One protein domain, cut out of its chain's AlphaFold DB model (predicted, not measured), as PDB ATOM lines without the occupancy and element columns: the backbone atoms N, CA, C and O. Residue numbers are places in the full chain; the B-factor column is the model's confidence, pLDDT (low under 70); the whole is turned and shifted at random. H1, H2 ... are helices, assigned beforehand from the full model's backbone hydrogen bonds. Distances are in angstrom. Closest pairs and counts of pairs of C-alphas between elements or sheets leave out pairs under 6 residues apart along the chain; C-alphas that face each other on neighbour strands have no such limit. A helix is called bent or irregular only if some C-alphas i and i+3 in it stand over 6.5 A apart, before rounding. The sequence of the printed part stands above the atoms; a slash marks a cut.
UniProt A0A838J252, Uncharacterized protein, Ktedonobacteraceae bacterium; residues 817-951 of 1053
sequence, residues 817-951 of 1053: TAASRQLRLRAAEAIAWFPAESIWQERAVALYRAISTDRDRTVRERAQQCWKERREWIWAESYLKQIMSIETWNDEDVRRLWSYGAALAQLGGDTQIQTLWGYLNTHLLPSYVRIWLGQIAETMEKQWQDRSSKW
ATOM      1  N   THR A 817      14.998 -22.790 -30.222       82.06
ATOM      2  CA  THR A 817      14.102 -22.224 -31.245       82.06
ATOM      3  C   THR A 817      14.548 -22.538 -32.673       82.06
ATOM      4  O   THR A 817      13.884 -22.133 -33.626       82.06
ATOM      5  N   ALA A 818      15.644 -23.288 -32.827       78.31
ATOM      6  CA  ALA A 818      16.202 -23.661 -34.119       78.31
ATOM      7  C   ALA A 818      15.209 -24.472 -34.960       78.31
ATOM      8  O   ALA A 818      14.416 -25.265 -34.429       78.31
ATOM      9  N   ALA A 819      15.287 -24.339 -36.288       76.12
ATOM     10  CA  ALA A 819      14.503 -25.187 -37.183       76.12
ATOM     11  C   ALA A 819      14.891 -26.664 -37.008       76.12
ATOM     12  O   ALA A 819      14.017 -27.539 -37.049       76.12
ATOM     13  N   SER A 820      16.169 -26.922 -36.705       78.81
ATOM     14  CA  SER A 820      16.667 -28.270 -36.465       78.81
ATOM     15  C   SER A 820      16.147 -28.883 -35.158       78.81
ATOM     16  O   SER A 820      16.405 -28.384 -34.062       78.81
ATOM     17  N   ARG A 821      15.468 -30.029 -35.262       84.94
ATOM     18  CA  ARG A 821      15.108 -30.922 -34.152       84.94
ATOM     19  C   ARG A 821      16.332 -31.327 -33.342       84.94
ATOM     20  O   ARG A 821      16.270 -31.324 -32.118       84.94
ATOM     21  N   GLN A 822      17.428 -31.693 -33.994       80.25
ATOM     22  CA  GLN A 822      18.625 -32.143 -33.289       80.25
ATOM     23  C   GLN A 822      19.274 -31.014 -32.467       80.25
ATOM     24  O   GLN A 822      19.738 -31.269 -31.358       80.25
ATOM     25  N   LEU A 823      19.259 -29.762 -32.945       82.38
ATOM     26  CA  LEU A 823      19.674 -28.618 -32.119       82.38
ATOM     27  C   LEU A 823      18.732 -28.422 -30.922       82.38
ATOM     28  O   LEU A 823      19.207 -28.261 -29.800       82.38
ATOM     29  N   ARG A 824      17.413 -28.548 -31.113       89.06
ATOM     30  CA  ARG A 824      16.450 -28.501 -29.996       89.06
ATOM     31  C   ARG A 824      16.652 -29.643 -28.991       89.06
ATOM     32  O   ARG A 824      16.540 -29.411 -27.791       89.06
ATOM     33  N   LEU A 825      17.044 -30.842 -29.439       88.75
ATOM     34  CA  LEU A 825      17.467 -31.944 -28.558       88.75
ATOM     35  C   LEU A 825      18.706 -31.572 -27.735       88.75
ATOM     36  O   LEU A 825      18.740 -31.837 -26.539       88.75
ATOM     37  N   ARG A 826      19.706 -30.919 -28.336       88.06
ATOM     38  CA  ARG A 826      20.893 -30.438 -27.605       88.06
ATOM     39  C   ARG A 826      20.544 -29.347 -26.597       88.06
ATOM     40  O   ARG A 826      21.071 -29.351 -25.491       88.06
ATOM     41  N   ALA A 827      19.622 -28.448 -26.940       90.69
ATOM     42  CA  ALA A 827      19.091 -27.476 -25.988       90.69
ATOM     43  C   ALA A 827      18.388 -28.167 -24.809       90.69
ATOM     44  O   ALA A 827      18.561 -27.749 -23.667       90.69
ATOM     45  N   ALA A 828      17.649 -29.250 -25.075       93.38
ATOM     46  CA  ALA A 828      17.020 -30.070 -24.048       93.38
ATOM     47  C   ALA A 828      18.064 -30.744 -23.134       93.38
ATOM     48  O   ALA A 828      17.917 -30.712 -21.916       93.38
ATOM     49  N   GLU A 829      19.147 -31.286 -23.701       93.19
ATOM     50  CA  GLU A 829      20.277 -31.844 -22.940       93.19
ATOM     51  C   GLU A 829      20.980 -30.793 -22.065       93.19
ATOM     52  O   GLU A 829      21.345 -31.067 -20.920       93.19
ATOM     53  N   ALA A 830      21.154 -29.576 -22.587       92.12
ATOM     54  CA  ALA A 830      21.842 -28.483 -21.906       92.12
ATOM     55  C   ALA A 830      21.142 -28.038 -20.607       92.12
ATOM     56  O   ALA A 830      21.811 -27.579 -19.680       92.12
ATOM     57  N   ILE A 831      19.818 -28.226 -20.497       92.25
ATOM     58  CA  ILE A 831      19.022 -27.903 -19.297       92.25
ATOM     59  C   ILE A 831      19.647 -28.494 -18.023       92.25
ATOM     60  O   ILE A 831      19.693 -27.825 -16.984       92.25
ATOM     61  N   ALA A 832      20.157 -29.727 -18.102       90.19
ATOM     62  CA  ALA A 832      20.712 -30.442 -16.955       90.19
ATOM     63  C   ALA A 832      21.920 -29.736 -16.317       90.19
ATOM     64  O   ALA A 832      22.168 -29.906 -15.126       90.19
ATOM     65  N   TRP A 833      22.634 -28.904 -17.081       91.56
ATOM     66  CA  TRP A 833      23.990 -28.456 -16.751       91.56
ATOM     67  C   TRP A 833      24.110 -26.961 -16.453       91.56
ATOM     68  O   TRP A 833      25.220 -26.461 -16.272       91.56
ATOM     69  N   PHE A 834      22.993 -26.230 -16.375       90.19
ATOM     70  CA  PHE A 834      23.041 -24.854 -15.883       90.19
ATOM     71  C   PHE A 834      23.532 -24.812 -14.425       90.19
ATOM     72  O   PHE A 834      23.204 -25.697 -13.633       90.19
ATOM     73  N   PRO A 835      24.268 -23.775 -14.022       88.44
ATOM     74  CA  PRO A 835      24.631 -23.599 -12.622       88.44
ATOM     75  C   PRO A 835      23.407 -23.470 -11.692       88.44
ATOM     76  O   PRO A 835      22.293 -23.186 -12.147       88.44
ATOM     77  N   ALA A 836      23.594 -23.729 -10.397       84.19
ATOM     78  CA  ALA A 836      22.514 -23.741  -9.403       84.19
ATOM     79  C   ALA A 836      22.189 -22.352  -8.814       84.19
ATOM     80  O   ALA A 836      21.245 -22.226  -8.033       84.19
ATOM     81  N   GLU A 837      22.945 -21.299  -9.153       85.25
ATOM     82  CA  GLU A 837      22.662 -19.939  -8.686       85.25
ATOM     83  C   GLU A 837      21.312 -19.429  -9.211       85.25
ATOM     84  O   GLU A 837      20.872 -19.780 -10.308       85.25
ATOM     85  N   SER A 838      20.666 -18.546  -8.442       79.19
ATOM     86  CA  SER A 838      19.281 -18.106  -8.678       79.19
ATOM     87  C   SER A 838      19.013 -17.610 -10.103       79.19
ATOM     88  O   SER A 838      18.054 -18.047 -10.731       79.19
ATOM     89  N   ILE A 839      19.892 -16.763 -10.651       85.50
ATOM     90  CA  ILE A 839      19.748 -16.210 -12.010       85.50
ATOM     91  C   ILE A 839      19.761 -17.325 -13.069       85.50
ATOM     92  O   ILE A 839      19.004 -17.283 -14.041       85.50
ATOM     93  N   TRP A 840      20.616 -18.334 -12.898       87.19
ATOM     94  CA  TRP A 840      20.729 -19.452 -13.834       87.19
ATOM     95  C   TRP A 840      19.601 -20.462 -13.657       87.19
ATOM     96  O   TRP A 840      19.155 -21.043 -14.643       87.19
ATOM     97  N   GLN A 841      19.086 -20.612 -12.436       86.00
ATOM     98  CA  GLN A 841      17.903 -21.416 -12.162       86.00
ATOM     99  C   GLN A 841      16.669 -20.861 -12.885       86.00
ATOM    100  O   GLN A 841      15.990 -21.616 -13.578       86.00
ATOM    101  N   GLU A 842      16.409 -19.554 -12.802       86.69
ATOM    102  CA  GLU A 842      15.297 -18.909 -13.522       86.69
ATOM    103  C   GLU A 842      15.406 -19.112 -15.041       86.69
ATOM    104  O   GLU A 842      14.429 -19.446 -15.714       86.69
ATOM    105  N   ARG A 843      16.621 -18.970 -15.581       88.56
ATOM    106  CA  ARG A 843      16.916 -19.215 -16.998       88.56
ATOM    107  C   ARG A 843      16.684 -20.675 -17.391       88.56
ATOM    108  O   ARG A 843      16.000 -20.933 -18.379       88.56
ATOM    109  N   ALA A 844      17.175 -21.629 -16.604       89.31
ATOM    110  CA  ALA A 844      16.950 -23.053 -16.841       89.31
ATOM    111  C   ALA A 844      15.452 -23.405 -16.828       89.31
ATOM    112  O   ALA A 844      14.994 -24.141 -17.702       89.31
ATOM    113  N   VAL A 845      14.675 -22.831 -15.899       88.50
ATOM    114  CA  VAL A 845      13.209 -22.973 -15.846       88.50
ATOM    115  C   VAL A 845      12.551 -22.418 -17.110       88.50
ATOM    116  O   VAL A 845      11.691 -23.076 -17.696       88.50
ATOM    117  N   ALA A 846      12.950 -21.223 -17.555       88.25
ATOM    118  CA  ALA A 846      12.409 -20.613 -18.767       88.25
ATOM    119  C   ALA A 846      12.693 -21.468 -20.014       88.25
ATOM    120  O   ALA A 846      11.792 -21.699 -20.822       88.25
ATOM    121  N   LEU A 847      13.917 -21.991 -20.137       90.88
ATOM    122  CA  LEU A 847      14.302 -22.886 -21.227       90.88
ATOM    123  C   LEU A 847      13.527 -24.203 -21.184       90.88
ATOM    124  O   LEU A 847      12.996 -24.628 -22.207       90.88
ATOM    125  N   TYR A 848      13.406 -24.819 -20.005       92.31
ATOM    126  CA  TYR A 848      12.614 -26.032 -19.830       92.31
ATOM    127  C   TYR A 848      11.158 -25.818 -20.248       92.31
ATOM    128  O   TYR A 848      10.648 -26.603 -21.037       92.31
ATOM    129  N   ARG A 849      10.508 -24.728 -19.814       88.44
ATOM    130  CA  ARG A 849       9.124 -24.398 -20.210       88.44
ATOM    131  C   ARG A 849       8.968 -24.203 -21.721       88.44
ATOM    132  O   ARG A 849       7.948 -24.592 -22.287       88.44
ATOM    133  N   ALA A 850       9.962 -23.609 -22.380       88.31
ATOM    134  CA  ALA A 850       9.944 -23.442 -23.830       88.31
ATOM    135  C   ALA A 850      10.029 -24.798 -24.558       88.31
ATOM    136  O   ALA A 850       9.254 -25.052 -25.477       88.31
ATOM    137  N   ILE A 851      10.926 -25.683 -24.116       92.69
ATOM    138  CA  ILE A 851      11.212 -26.964 -24.783       92.69
ATOM    139  C   ILE A 851      10.214 -28.068 -24.395       92.69
ATOM    140  O   ILE A 851       9.890 -28.924 -25.214       92.69
ATOM    141  N   SER A 852       9.648 -28.045 -23.187       90.00
ATOM    142  CA  SER A 852       8.645 -29.028 -22.744       90.00
ATOM    143  C   SER A 852       7.342 -28.963 -23.544       90.00
ATOM    144  O   SER A 852       6.530 -29.882 -23.490       90.00
ATOM    145  N   THR A 853       7.158 -27.905 -24.337       90.38
ATOM    146  CA  THR A 853       6.052 -27.743 -25.286       90.38
ATOM    147  C   THR A 853       6.512 -27.799 -26.746       90.38
ATOM    148  O   THR A 853       5.799 -27.310 -27.629       90.38
ATOM    149  N   ASP A 854       7.687 -28.377 -27.028       94.50
ATOM    150  CA  ASP A 854       8.175 -28.579 -28.395       94.50
ATOM    151  C   ASP A 854       7.170 -29.388 -29.219       94.50
ATOM    152  O   ASP A 854       6.437 -30.229 -28.697       94.50
ATOM    153  N   ARG A 855       7.135 -29.154 -30.529       92.81
ATOM    154  CA  ARG A 855       6.274 -29.917 -31.440       92.81
ATOM    155  C   ARG A 855       6.654 -31.395 -31.525       92.81
ATOM    156  O   ARG A 855       5.775 -32.215 -31.757       92.81
ATOM    157  N   ASP A 856       7.920 -31.743 -31.332       92.56
ATOM    158  CA  ASP A 856       8.435 -33.106 -31.443       92.56
ATOM    159  C   ASP A 856       8.472 -33.804 -30.075       92.56
ATOM    160  O   ASP A 856       9.051 -33.295 -29.112       92.56
ATOM    161  N   ARG A 857       7.867 -34.996 -29.995       90.50
ATOM    162  CA  ARG A 857       7.777 -35.799 -28.768       90.50
ATOM    163  C   ARG A 857       9.144 -36.102 -28.160       90.50
ATOM    164  O   ARG A 857       9.318 -35.966 -26.953       90.50
ATOM    165  N   THR A 858      10.122 -36.451 -28.988       89.69
ATOM    166  CA  THR A 858      11.452 -36.858 -28.515       89.69
ATOM    167  C   THR A 858      12.217 -35.703 -27.870       89.69
ATOM    168  O   THR A 858      13.006 -35.917 -26.952       89.69
ATOM    169  N   VAL A 859      11.960 -34.466 -28.316       92.44
ATOM    170  CA  VAL A 859      12.516 -33.251 -27.707       92.44
ATOM    171  C   VAL A 859      11.903 -33.024 -26.325       92.44
ATOM    172  O   VAL A 859      12.637 -32.752 -25.373       92.44
ATOM    173  N   ARG A 860      10.581 -33.201 -26.189       92.12
ATOM    174  CA  ARG A 860       9.873 -33.068 -24.905       92.12
ATOM    175  C   ARG A 860      10.333 -34.111 -23.885       92.12
ATOM    176  O   ARG A 860      10.683 -33.747 -22.764       92.12
ATOM    177  N   GLU A 861      10.403 -35.379 -24.286       90.00
ATOM    178  CA  GLU A 861      10.875 -36.482 -23.433       90.00
ATOM    179  C   GLU A 861      12.320 -36.256 -22.972       90.00
ATOM    180  O   GLU A 861      12.629 -36.401 -21.788       90.00
ATOM    181  N   ARG A 862      13.198 -35.815 -23.887       90.81
ATOM    182  CA  ARG A 862      14.578 -35.451 -23.544       90.81
ATOM    183  C   ARG A 862      14.625 -34.319 -22.523       90.81
ATOM    184  O   ARG A 862      15.394 -34.402 -21.571       90.81
ATOM    185  N   ALA A 863      13.814 -33.278 -22.704       92.19
ATOM    186  CA  ALA A 863      13.778 -32.147 -21.785       92.19
ATOM    187  C   ALA A 863      13.301 -32.565 -20.390       92.19
ATOM    188  O   ALA A 863      13.901 -32.150 -19.404       92.19
ATOM    189  N   GLN A 864      12.276 -33.419 -20.297       88.25
ATOM    190  CA  GLN A 864      11.792 -33.955 -19.023       88.25
ATOM    191  C   GLN A 864      12.859 -34.810 -18.326       88.25
ATOM    192  O   GLN A 864      13.114 -34.630 -17.133       88.25
ATOM    193  N   GLN A 865      13.537 -35.691 -19.070       89.38
ATOM    194  CA  GLN A 865      14.645 -36.486 -18.540       89.38
ATOM    195  C   GLN A 865      15.769 -35.585 -18.006       89.38
ATOM    196  O   GLN A 865      16.186 -35.730 -16.859       89.38
ATOM    197  N   CYS A 866      16.241 -34.627 -18.807       91.44
ATOM    198  CA  CYS A 866      17.338 -33.742 -18.420       91.44
ATOM    199  C   CYS A 866      16.942 -32.765 -17.301       91.44
ATOM    200  O   CYS A 866      17.783 -32.388 -16.486       91.44
ATOM    201  N   TRP A 867      15.662 -32.407 -17.193       90.25
ATOM    202  CA  TRP A 867      15.136 -31.666 -16.048       90.25
ATOM    203  C   TRP A 867      15.197 -32.486 -14.753       90.25
ATOM    204  O   TRP A 867      15.608 -31.974 -13.710       90.25
ATOM    205  N   LYS A 868      14.864 -33.780 -14.808       87.56
ATOM    206  CA  LYS A 868      15.041 -34.688 -13.670       87.56
ATOM    207  C   LYS A 868      16.519 -34.839 -13.294       87.56
ATOM    208  O   LYS A 868      16.853 -34.659 -12.124       87.56
ATOM    209  N   GLU A 869      17.391 -35.073 -14.278       88.56
ATOM    210  CA  GLU A 869      18.847 -35.171 -14.078       88.56
ATOM    211  C   GLU A 869      19.417 -33.902 -13.422       88.56
ATOM    212  O   GLU A 869      20.227 -33.998 -12.500       88.56
ATOM    213  N   ARG A 870      18.937 -32.712 -13.826       90.06
ATOM    214  CA  ARG A 870      19.293 -31.431 -13.195       90.06
ATOM    215  C   ARG A 870      19.055 -31.456 -11.688       90.06
ATOM    216  O   ARG A 870      19.936 -31.094 -10.912       90.06
ATOM    217  N   ARG A 871      17.839 -31.830 -11.279       87.38
ATOM    218  CA  ARG A 871      17.420 -31.809  -9.869       87.38
ATOM    219  C   ARG A 871      18.254 -32.781  -9.044       87.38
ATOM    220  O   ARG A 871      18.783 -32.395  -8.007       87.38
ATOM    221  N   GLU A 872      18.422 -34.002  -9.543       89.44
ATOM    222  CA  GLU A 872      19.235 -35.036  -8.900       89.44
ATOM    223  C   GLU A 872      20.693 -34.597  -8.728       89.44
ATOM    224  O   GLU A 872      21.276 -34.808  -7.664       89.44
ATOM    225  N   TRP A 873      21.266 -33.932  -9.735       88.25
ATOM    226  CA  TRP A 873      22.618 -33.382  -9.658       88.25
ATOM    227  C   TRP A 873      22.744 -32.280  -8.593       88.25
ATOM    228  O   TRP A 873      23.665 -32.340  -7.777       88.25
ATOM    229  N   ILE A 874      21.799 -31.331  -8.539       88.81
ATOM    230  CA  ILE A 874      21.770 -30.273  -7.510       88.81
ATOM    231  C   ILE A 874      21.672 -30.887  -6.105       88.81
ATOM    232  O   ILE A 874      22.365 -30.455  -5.179       88.81
ATOM    233  N   TRP A 875      20.835 -31.912  -5.927       91.81
ATOM    234  CA  TRP A 875      20.720 -32.622  -4.651       91.81
ATOM    235  C   TRP A 875      22.022 -33.332  -4.286       91.81
ATOM    236  O   TRP A 875      22.517 -33.149  -3.176       91.81
ATOM    237  N   ALA A 876      22.619 -34.075  -5.220       93.88
ATOM    238  CA  ALA A 876      23.885 -34.767  -5.001       93.88
ATOM    239  C   ALA A 876      25.019 -33.798  -4.625       93.88
ATOM    240  O   ALA A 876      25.788 -34.078  -3.705       93.88
ATOM    241  N   GLU A 877      25.112 -32.641  -5.283       91.06
ATOM    242  CA  GLU A 877      26.071 -31.593  -4.919       91.06
ATOM    243  C   GLU A 877      25.812 -31.058  -3.505       91.06
ATOM    244  O   GLU A 877      26.745 -30.945  -2.704       91.06
ATOM    245  N   SER A 878      24.548 -30.804  -3.153       92.25
ATOM    246  CA  SER A 878      24.191 -30.381  -1.799       92.25
ATOM    247  C   SER A 878      24.537 -31.434  -0.744       92.25
ATOM    248  O   SER A 878      24.996 -31.057   0.334       92.25
ATOM    249  N   TYR A 879      24.322 -32.722  -1.015       95.06
ATOM    250  CA  TYR A 879      24.600 -33.811  -0.073       95.06
ATOM    251  C   TYR A 879      26.098 -34.003   0.121       95.06
ATOM    252  O   TYR A 879      26.567 -34.081   1.257       95.06
ATOM    253  N   LEU A 880      26.869 -33.976  -0.970       95.38
ATOM    254  CA  LEU A 880      28.323 -34.000  -0.889       95.38
ATOM    255  C   LEU A 880      28.844 -32.801  -0.093       95.38
ATOM    256  O   LEU A 880      29.690 -32.976   0.775       95.38
ATOM    257  N   LYS A 881      28.309 -31.594  -0.317       93.88
ATOM    258  CA  LYS A 881      28.703 -30.402   0.447       93.88
ATOM    259  C   LYS A 881      28.430 -30.548   1.947       93.88
ATOM    260  O   LYS A 881      29.254 -30.110   2.743       93.88
ATOM    261  N   GLN A 882      27.313 -31.164   2.339       93.00
ATOM    262  CA  GLN A 882      27.017 -31.445   3.748       93.00
ATOM    263  C   GLN A 882      28.023 -32.432   4.354       93.00
ATOM    264  O   GLN A 882      28.583 -32.147   5.410       93.00
ATOM    265  N   ILE A 883      28.319 -33.534   3.659       93.25
ATOM    266  CA  ILE A 883      29.302 -34.542   4.097       93.25
ATOM    267  C   ILE A 883      30.698 -33.926   4.237       93.25
ATOM    268  O   ILE A 883      31.382 -34.126   5.234       93.25
ATOM    269  N   MET A 884      31.098 -33.120   3.258       91.81
ATOM    270  CA  MET A 884      32.425 -32.505   3.191       91.81
ATOM    271  C   MET A 884      32.590 -31.300   4.129       91.81
ATOM    272  O   MET A 884      33.701 -30.800   4.278       91.81
ATOM    273  N   SER A 885      31.508 -30.813   4.746       91.25
ATOM    274  CA  SER A 885      31.567 -29.718   5.726       91.25
ATOM    275  C   SER A 885      32.077 -30.155   7.104       91.25
ATOM    276  O   SER A 885      32.352 -29.305   7.948       91.25
ATOM    277  N   ILE A 886      32.211 -31.465   7.332       91.81
ATOM    278  CA  ILE A 886      32.725 -32.024   8.580       91.81
ATOM    279  C   ILE A 886      34.252 -31.930   8.592       91.81
ATOM    280  O   ILE A 886      34.942 -32.606   7.826       91.81
ATOM    281  N   GLU A 887      34.782 -31.083   9.474       83.88
ATOM    282  CA  GLU A 887      36.228 -30.943   9.688       83.88
ATOM    283  C   GLU A 887      36.785 -32.055  10.588       83.88
ATOM    284  O   GLU A 887      37.862 -32.587  10.330       83.88
ATOM    285  N   THR A 888      36.038 -32.430  11.631       85.38
ATOM    286  CA  THR A 888      36.404 -33.477  12.594       85.38
ATOM    287  C   THR A 888      35.263 -34.466  12.741       85.38
ATOM    288  O   THR A 888      34.155 -34.068  13.091       85.38
ATOM    289  N   TRP A 889      35.539 -35.744  12.500       89.56
ATOM    290  CA  TRP A 889      34.524 -36.791  12.490       89.56
ATOM    291  C   TRP A 889      34.284 -37.392  13.874       89.56
ATOM    292  O   TRP A 889      35.229 -37.676  14.609       89.56
ATOM    293  N   ASN A 890      33.014 -37.630  14.190       85.94
ATOM    294  CA  ASN A 890      32.571 -38.445  15.316       85.94
ATOM    295  C   ASN A 890      31.392 -39.345  14.890       85.94
ATOM    296  O   ASN A 890      30.837 -39.213  13.795       85.94
ATOM    297  N   ASP A 891      30.981 -40.238  15.786       81.62
ATOM    298  CA  ASP A 891      29.911 -41.208  15.534       81.62
ATOM    299  C   ASP A 891      28.551 -40.558  15.269       81.62
ATOM    300  O   ASP A 891      27.715 -41.108  14.555       81.62
ATOM    301  N   GLU A 892      28.268 -39.422  15.906       86.00
ATOM    302  CA  GLU A 892      27.018 -38.683  15.709       86.00
ATOM    303  C   GLU A 892      26.944 -38.091  14.296       86.00
ATOM    304  O   GLU A 892      25.886 -38.149  13.668       86.00
ATOM    305  N   ASP A 893      28.069 -37.626  13.747       89.62
ATOM    306  CA  ASP A 893      28.138 -37.095  12.388       89.62
ATOM    307  C   ASP A 893      27.851 -38.158  11.330       89.62
ATOM    308  O   ASP A 893      27.027 -37.915  10.448       89.62
ATOM    309  N   VAL A 894      28.453 -39.351  11.428       88.06
ATOM    310  CA  VAL A 894      28.156 -40.447  10.483       88.06
ATOM    311  C   VAL A 894      26.690 -40.864  10.575       88.06
ATOM    312  O   VAL A 894      26.035 -41.022   9.547       88.06
ATOM    313  N   ARG A 895      26.137 -40.975  11.791       85.25
ATOM    314  CA  ARG A 895      24.722 -41.331  12.002       85.25
ATOM    315  C   ARG A 895      23.772 -40.308  11.389       85.25
ATOM    316  O   ARG A 895      22.850 -40.685  10.672       85.25
ATOM    317  N   ARG A 896      24.022 -39.018  11.622       88.25
ATOM    318  CA  ARG A 896      23.227 -37.919  11.062       88.25
ATOM    319  C   ARG A 896      23.341 -37.842   9.539       88.25
ATOM    320  O   ARG A 896      22.361 -37.568   8.854       88.25
ATOM    321  N   LEU A 897      24.533 -38.086   8.995       92.31
ATOM    322  CA  LEU A 897      24.807 -37.962   7.563       92.31
ATOM    323  C   LEU A 897      24.545 -39.245   6.766       92.31
ATOM    324  O   LEU A 897      24.643 -39.218   5.537       92.31
ATOM    325  N   TRP A 898      24.173 -40.347   7.421       92.19
ATOM    326  CA  TRP A 898      23.977 -41.642   6.772       92.19
ATOM    327  C   TRP A 898      22.975 -41.580   5.616       92.19
ATOM    328  O   TRP A 898      23.255 -42.055   4.514       92.19
ATOM    329  N   SER A 899      21.815 -40.958   5.846       92.94
ATOM    330  CA  SER A 899      20.755 -40.819   4.841       92.94
ATOM    331  C   SER A 899      21.224 -40.014   3.620       92.94
ATOM    332  O   SER A 899      20.943 -40.398   2.484       92.94
ATOM    333  N   TYR A 900      22.018 -38.963   3.840       94.88
ATOM    334  CA  TYR A 900      22.642 -38.161   2.787       94.88
ATOM    335  C   TYR A 900      23.718 -38.938   2.023       94.88
ATOM    336  O   TYR A 900      23.762 -38.859   0.798       94.88
ATOM    337  N   GLY A 901      24.552 -39.722   2.713       94.81
ATOM    338  CA  GLY A 901      25.559 -40.585   2.092       94.81
ATOM    339  C   GLY A 901      24.935 -41.674   1.220       94.81
ATOM    340  O   GLY A 901      25.338 -41.860   0.072       94.81
ATOM    341  N   ALA A 902      23.884 -42.329   1.718       93.25
ATOM    342  CA  ALA A 902      23.128 -43.323   0.963       93.25
ATOM    343  C   ALA A 902      22.427 -42.712  -0.264       93.25
ATOM    344  O   ALA A 902      22.405 -43.329  -1.330       93.25
ATOM    345  N   ALA A 903      21.892 -41.492  -0.145       94.94
ATOM    346  CA  ALA A 903      21.316 -40.778  -1.280       94.94
ATOM    347  C   ALA A 903      22.379 -40.357  -2.303       94.94
ATOM    348  O   ALA A 903      22.191 -40.531  -3.508       94.94
ATOM    349  N   LEU A 904      23.527 -39.866  -1.833       96.12
ATOM    350  CA  LEU A 904      24.661 -39.507  -2.678       96.12
ATOM    351  C   LEU A 904      25.195 -40.716  -3.460       96.12
ATOM    352  O   LEU A 904      25.499 -40.574  -4.641       96.12
ATOM    353  N   ALA A 905      25.249 -41.899  -2.847       95.12
ATOM    354  CA  ALA A 905      25.661 -43.135  -3.512       95.12
ATOM    355  C   ALA A 905      24.762 -43.509  -4.709       95.12
ATOM    356  O   ALA A 905      25.237 -44.104  -5.674       95.12
ATOM    357  N   GLN A 906      23.473 -43.150  -4.675       93.19
ATOM    358  CA  GLN A 906      22.534 -43.421  -5.770       93.19
ATOM    359  C   GLN A 906      22.522 -42.313  -6.832       93.19
ATOM    360  O   GLN A 906      22.425 -42.600  -8.025       93.19
ATOM    361  N   LEU A 907      22.628 -41.048  -6.412       93.00
ATOM    362  CA  LEU A 907      22.460 -39.891  -7.298       93.00
ATOM    363  C   LEU A 907      23.772 -39.375  -7.897       93.00
ATOM    364  O   LEU A 907      23.777 -38.893  -9.032       93.00
ATOM    365  N   GLY A 908      24.882 -39.470  -7.163       92.00
ATOM    366  CA  GLY A 908      26.146 -38.820  -7.505       92.00
ATOM    367  C   GLY A 908      26.743 -39.293  -8.831       92.00
ATOM    368  O   GLY A 908      26.520 -40.424  -9.259       92.00
ATOM    369  N   GLY A 909      27.462 -38.403  -9.514       89.56
ATOM    370  CA  GLY A 909      28.097 -38.678 -10.802       89.56
ATOM    371  C   GLY A 909      29.619 -38.589 -10.746       89.56
ATOM    372  O   GLY A 909      30.226 -38.511  -9.680       89.56
ATOM    373  N   ASP A 910      30.240 -38.553 -11.923       85.25
ATOM    374  CA  ASP A 910      31.694 -38.447 -12.105       85.25
ATOM    375  C   ASP A 910      32.369 -37.349 -11.257       85.25
ATOM    376  O   ASP A 910      33.412 -37.597 -10.654       85.25
ATOM    377  N   THR A 911      31.781 -36.154 -11.161       85.62
ATOM    378  CA  THR A 911      32.333 -35.054 -10.353       85.62
ATOM    379  C   THR A 911      32.317 -35.371  -8.855       85.62
ATOM    380  O   THR A 911      33.306 -35.123  -8.165       85.62
ATOM    381  N   GLN A 912      31.217 -35.926  -8.336       92.69
ATOM    382  CA  GLN A 912      31.115 -36.295  -6.923       92.69
ATOM    383  C   GLN A 912      32.063 -37.452  -6.582       92.69
ATOM    384  O   GLN A 912      32.747 -37.381  -5.563       92.69
ATOM    385  N   ILE A 913      32.183 -38.444  -7.473       91.06
ATOM    386  CA  ILE A 913      33.140 -39.558  -7.357       91.06
ATOM    387  C   ILE A 913      34.572 -39.021  -7.246       91.06
ATOM    388  O   ILE A 913      35.297 -39.357  -6.311       91.06
ATOM    389  N   GLN A 914      34.982 -38.146  -8.172       85.69
ATOM    390  CA  GLN A 914      36.334 -37.579  -8.179       85.69
ATOM    391  C   GLN A 914      36.629 -36.763  -6.919       85.69
ATOM    392  O   GLN A 914      37.714 -36.887  -6.350       85.69
ATOM    393  N   THR A 915      35.675 -35.943  -6.471       89.94
ATOM    394  CA  THR A 915      35.822 -35.144  -5.248       89.94
ATOM    395  C   THR A 915      35.940 -36.034  -4.012       89.94
ATOM    396  O   THR A 915      36.818 -35.801  -3.182       89.94
ATOM    397  N   LEU A 916      35.114 -37.078  -3.907       92.56
ATOM    398  CA  LEU A 916      35.104 -37.985  -2.760       92.56
ATOM    399  C   LEU A 916      36.379 -38.837  -2.688       92.56
ATOM    400  O   LEU A 916      37.001 -38.914  -1.631       92.56
ATOM    401  N   TRP A 917      36.843 -39.394  -3.811       90.38
ATOM    402  CA  TRP A 917      38.143 -40.072  -3.853       90.38
ATOM    403  C   TRP A 917      39.305 -39.121  -3.590       90.38
ATOM    404  O   TRP A 917      40.270 -39.497  -2.927       90.38
ATOM    405  N   GLY A 918      39.225 -37.881  -4.080       87.69
ATOM    406  CA  GLY A 918      40.180 -36.832  -3.734       87.69
ATOM    407  C   GLY A 918      40.257 -36.642  -2.220       87.69
ATOM    408  O   GLY A 918      41.341 -36.728  -1.650       87.69
ATOM    409  N   TYR A 919      39.105 -36.491  -1.565       90.38
ATOM    410  CA  TYR A 919      38.997 -36.341  -0.116       90.38
ATOM    411  C   TYR A 919      39.584 -37.532   0.647       90.38
ATOM    412  O   TYR A 919      40.447 -37.334   1.502       90.38
ATOM    413  N   LEU A 920      39.184 -38.754   0.280       90.38
ATOM    414  CA  LEU A 920      39.656 -40.013   0.865       90.38
ATOM    415  C   LEU A 920      41.177 -40.201   0.759       90.38
ATOM    416  O   LEU A 920      41.777 -40.854   1.617       90.38
ATOM    417  N   ASN A 921      41.796 -39.650  -0.289       85.69
ATOM    418  CA  ASN A 921      43.232 -39.760  -0.538       85.69
ATOM    419  C   ASN A 921      44.058 -38.660   0.142       85.69
ATOM    420  O   ASN A 921      45.237 -38.883   0.410       85.69
ATOM    421  N   THR A 922      43.483 -37.482   0.409       83.50
ATOM    422  CA  THR A 922      44.229 -36.343   0.976       83.50
ATOM    423  C   THR A 922      43.991 -36.120   2.463       83.50
ATOM    424  O   THR A 922      44.840 -35.517   3.113       83.50
ATOM    425  N   HIS A 923      42.854 -36.564   3.001       86.62
ATOM    426  CA  HIS A 923      42.496 -36.336   4.398       86.62
ATOM    427  C   HIS A 923      42.795 -37.559   5.249       86.62
ATOM    428  O   HIS A 923      42.662 -38.710   4.820       86.62
ATOM    429  N   LEU A 924      43.190 -37.283   6.488       84.69
ATOM    430  CA  LEU A 924      43.301 -38.303   7.503       84.69
ATOM    431  C   LEU A 924      41.950 -38.470   8.194       84.69
ATOM    432  O   LEU A 924      41.460 -37.534   8.817       84.69
ATOM    433  N   LEU A 925      41.357 -39.651   8.048       88.56
ATOM    434  CA  LEU A 925      40.018 -39.972   8.529       88.56
ATOM    435  C   LEU A 925      40.079 -41.204   9.440       88.56
ATOM    436  O   LEU A 925      40.878 -42.100   9.136       88.56
ATOM    437  N   PRO A 926      39.227 -41.283  10.481       89.25
ATOM    438  CA  PRO A 926      39.043 -42.510  11.254       89.25
ATOM    439  C   PRO A 926      38.682 -43.694  10.353       89.25
ATOM    440  O   PRO A 926      38.033 -43.516   9.310       89.25
ATOM    441  N   SER A 927      39.074 -44.908  10.744       89.50
ATOM    442  CA  SER A 927      38.924 -46.088   9.880       89.50
ATOM    443  C   SER A 927      37.474 -46.352   9.454       89.50
ATOM    444  O   SER A 927      37.230 -46.581   8.267       89.50
ATOM    445  N   TYR A 928      36.505 -46.253  10.371       90.44
ATOM    446  CA  TYR A 928      35.084 -46.463  10.057       90.44
ATOM    447  C   TYR A 928      34.532 -45.428   9.057       90.44
ATOM    448  O   TYR A 928      33.831 -45.789   8.112       90.44
ATOM    449  N   VAL A 929      34.925 -44.152   9.184       93.12
ATOM    450  CA  VAL A 929      34.537 -43.073   8.252       93.12
ATOM    451  C   VAL A 929      35.110 -43.331   6.866       93.12
ATOM    452  O   VAL A 929      34.417 -43.181   5.860       93.12
ATOM    453  N   ARG A 930      36.384 -43.734   6.794       91.69
ATOM    454  CA  ARG A 930      37.038 -44.058   5.525       91.69
ATOM    455  C   ARG A 930      36.340 -45.222   4.824       91.69
ATOM    456  O   ARG A 930      36.165 -45.160   3.609       91.69
ATOM    457  N   ILE A 931      35.941 -46.254   5.568       91.69
ATOM    458  CA  ILE A 931      35.189 -47.398   5.032       91.69
ATOM    459  C   ILE A 931      33.815 -46.936   4.533       91.69
ATOM    460  O   ILE A 931      33.454 -47.240   3.398       91.69
ATOM    461  N   TRP A 932      33.089 -46.143   5.324       93.69
ATOM    462  CA  TRP A 932      31.779 -45.605   4.949       93.69
ATOM    463  C   TRP A 932      31.820 -44.761   3.667       93.69
ATOM    464  O   TRP A 932      31.103 -45.037   2.704       93.69
ATOM    465  N   LEU A 933      32.705 -43.761   3.611       95.50
ATOM    466  CA  LEU A 933      32.876 -42.908   2.433       95.50
ATOM    467  C   LEU A 933      33.394 -43.699   1.220       95.50
ATOM    468  O   LEU A 933      33.001 -43.406   0.091       95.50
ATOM    469  N   GLY A 934      34.235 -44.715   1.438       94.62
ATOM    470  CA  GLY A 934      34.686 -45.636   0.393       94.62
ATOM    471  C   GLY A 934      33.532 -46.429  -0.224       94.62
ATOM    472  O   GLY A 934      33.388 -46.441  -1.443       94.62
ATOM    473  N   GLN A 935      32.645 -46.993   0.602       93.69
ATOM    474  CA  GLN A 935      31.452 -47.704   0.126       93.69
ATOM    475  C   GLN A 935      30.504 -46.790  -0.659       93.69
ATOM    476  O   GLN A 935      29.941 -47.209  -1.676       93.69
ATOM    477  N   ILE A 936      30.346 -45.533  -0.224       95.62
ATOM    478  CA  ILE A 936      29.585 -44.524  -0.972       95.62
ATOM    479  C   ILE A 936      30.217 -44.309  -2.351       95.62
ATOM    480  O   ILE A 936      29.498 -44.330  -3.348       95.62
ATOM    481  N   ALA A 937      31.540 -44.134  -2.424       95.00
ATOM    482  CA  ALA A 937      32.255 -43.919  -3.682       95.00
ATOM    483  C   ALA A 937      32.131 -45.119  -4.638       95.00
ATOM    484  O   ALA A 937      31.768 -44.936  -5.798       95.00
ATOM    485  N   GLU A 938      32.355 -46.340  -4.150       94.00
ATOM    486  CA  GLU A 938      32.260 -47.576  -4.943       94.00
ATOM    487  C   GLU A 938      30.837 -47.822  -5.464       94.00
ATOM    488  O   GLU A 938      30.628 -48.148  -6.636       94.00
ATOM    489  N   THR A 939      29.832 -47.615  -4.609       94.19
ATOM    490  CA  THR A 939      28.425 -47.743  -5.006       94.19
ATOM    491  C   THR A 939      28.067 -46.700  -6.063       94.19
ATOM    492  O   THR A 939      27.436 -47.032  -7.067       94.19
ATOM    493  N   MET A 940      28.520 -45.458  -5.881       94.81
ATOM    494  CA  MET A 940      28.312 -44.367  -6.832       94.81
ATOM    495  C   MET A 940      28.970 -44.654  -8.182       94.81
ATOM    496  O   MET A 940      28.344 -44.434  -9.215       94.81
ATOM    497  N   GLU A 941      30.187 -45.202  -8.196       92.44
ATOM    498  CA  GLU A 941      30.869 -45.636  -9.419       92.44
ATOM    499  C   GLU A 941      30.082 -46.704 -10.170       92.44
ATOM    500  O   GLU A 941      29.877 -46.569 -11.378       92.44
ATOM    501  N   LYS A 942      29.590 -47.730  -9.468       92.62
ATOM    502  CA  LYS A 942      28.758 -48.778 -10.069       92.62
ATOM    503  C   LYS A 942      27.473 -48.197 -10.666       92.62
ATOM    504  O   LYS A 942      27.175 -48.431 -11.833       92.62
ATOM    505  N   GLN A 943      26.750 -47.376  -9.902       90.56
ATOM    506  CA  GLN A 943      25.521 -46.725 -10.374       90.56
ATOM    507  C   GLN A 943      25.780 -45.766 -11.541       90.56
ATOM    508  O   GLN A 943      24.940 -45.599 -12.428       90.56
ATOM    509  N   TRP A 944      26.938 -45.109 -11.556       88.81
ATOM    510  CA  TRP A 944      27.355 -44.241 -12.649       88.81
ATOM    511  C   TRP A 944      27.703 -45.030 -13.916       88.81
ATOM    512  O   TRP A 944      27.315 -44.628 -15.015       88.81
ATOM    513  N   GLN A 945      28.378 -46.172 -13.786       87.75
ATOM    514  CA  GLN A 945      28.639 -47.093 -14.897       87.75
ATOM    515  C   GLN A 945      27.328 -47.629 -15.484       87.75
ATOM    516  O   GLN A 945      27.123 -47.556 -16.695       87.75
ATOM    517  N   ASP A 946      26.393 -48.056 -14.635       87.81
ATOM    518  CA  ASP A 946      25.079 -48.534 -15.070       87.81
ATOM    519  C   ASP A 946      24.289 -47.436 -15.798       87.81
ATOM    520  O   ASP A 946      23.727 -47.682 -16.869       87.81
ATOM    521  N   ARG A 947      24.279 -46.200 -15.277       85.31
ATOM    522  CA  ARG A 947      23.628 -45.053 -15.935       85.31
ATOM    523  C   ARG A 947      24.292 -44.683 -17.260       85.31
ATOM    524  O   ARG A 947      23.589 -44.474 -18.245       85.31
ATOM    525  N   SER A 948      25.622 -44.631 -17.304       82.56
ATOM    526  CA  SER A 948      26.366 -44.268 -18.518       82.56
ATOM    527  C   SER A 948      26.297 -45.332 -19.615       82.56
ATOM    528  O   SER A 948      26.288 -44.984 -20.793       82.56
ATOM    529  N   SER A 949      26.137 -46.612 -19.256       80.38
ATOM    530  CA  SER A 949      25.896 -47.698 -20.219       80.38
ATOM    531  C   SER A 949      24.560 -47.572 -20.965       80.38
ATOM    532  O   SER A 949      24.420 -48.083 -22.072       80.38
ATOM    533  N   LYS A 950      23.589 -46.870 -20.364       82.38
ATOM    534  CA  LYS A 950      22.245 -46.618 -20.906       82.38
ATOM    535  C   LYS A 950      22.125 -45.252 -21.578       82.38
ATOM    536  O   LYS A 950      21.016 -44.832 -21.914       82.38
ATOM    537  N   TRP A 951      23.229 -44.517 -21.716       79.62
ATOM    538  CA  TRP A 951      23.189 -43.242 -22.411       79.62
ATOM    539  C   TRP A 951      22.719 -43.418 -23.853       79.62
ATOM    540  O   TRP A 951      22.924 -44.481 -24.444       79.62
TER     541      TRP A 951
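This is residues 817 to 951 of the 1053 residues of an uncharacterized protein of Ktedonobacteraceae bacterium (UniProt A0A838J252). The long helix H3 is the spine of an elongated bundle: H1 and H2 pack on its first half, and H4 packs on its second half. H6 covers H4 and H5 on the side away from H3. The 135 printed residues include six named helices, H1 to H6, in an up-and-down bundle, each running against the one before; the class is all helix. The whole is loose, with a radius of gyration of the C-alphas of 17.8 A and spans of 57 by 32 by 23 A.

Find C-alpha 821 at (15.108, -30.922, -34.152), where H1, residues 821 to 833, begins. H2 holds residues 838 to 851. H3, residues 857 to 884, runs 40.5 A. H4, residues 891 to 907, runs 24.1 A; it is irregular, with C-alphas 896 and 899 7.3 A apart, and has a kink of 49 degrees near residue 899. H5 holds residues 910 to 922. H6, residues 927 to 949, runs 32.8 A to C-alpha 949 at (25.896, -47.698, -20.219).

Start at the hub, H3. With residues 858 to 871 alone it touches H1, the same way at a shallow tilt of 16 degrees; the closest C-alphas, of Ala 832 and Arg 870, are 4.1 A apart. Residues 872 to 883 of H3 alone touch H4, opposite ways; the closest C-alphas are those of Ala 876 and Leu 904, 5.3 A. H3 and H6 are apart. Look at Ala 905 and Met 940, the closest C-alphas of H4 and H6, 4.4 A. H5 and H6 form a hairpin, closest at the C-alphas of Ile 913 and Ala 937, 5.8 A. Every O i to N i+4 pair is within hydrogen-bond range in H2, H3, H5 and H6; in H1 7 of 9 are, in H4 10 of 13.

The farthest C-alphas, Ala 819 and Asp 891, are 57.2 A apart. The printed part has no cut, no link is long, and no printed residue is under 70 in pLDDT.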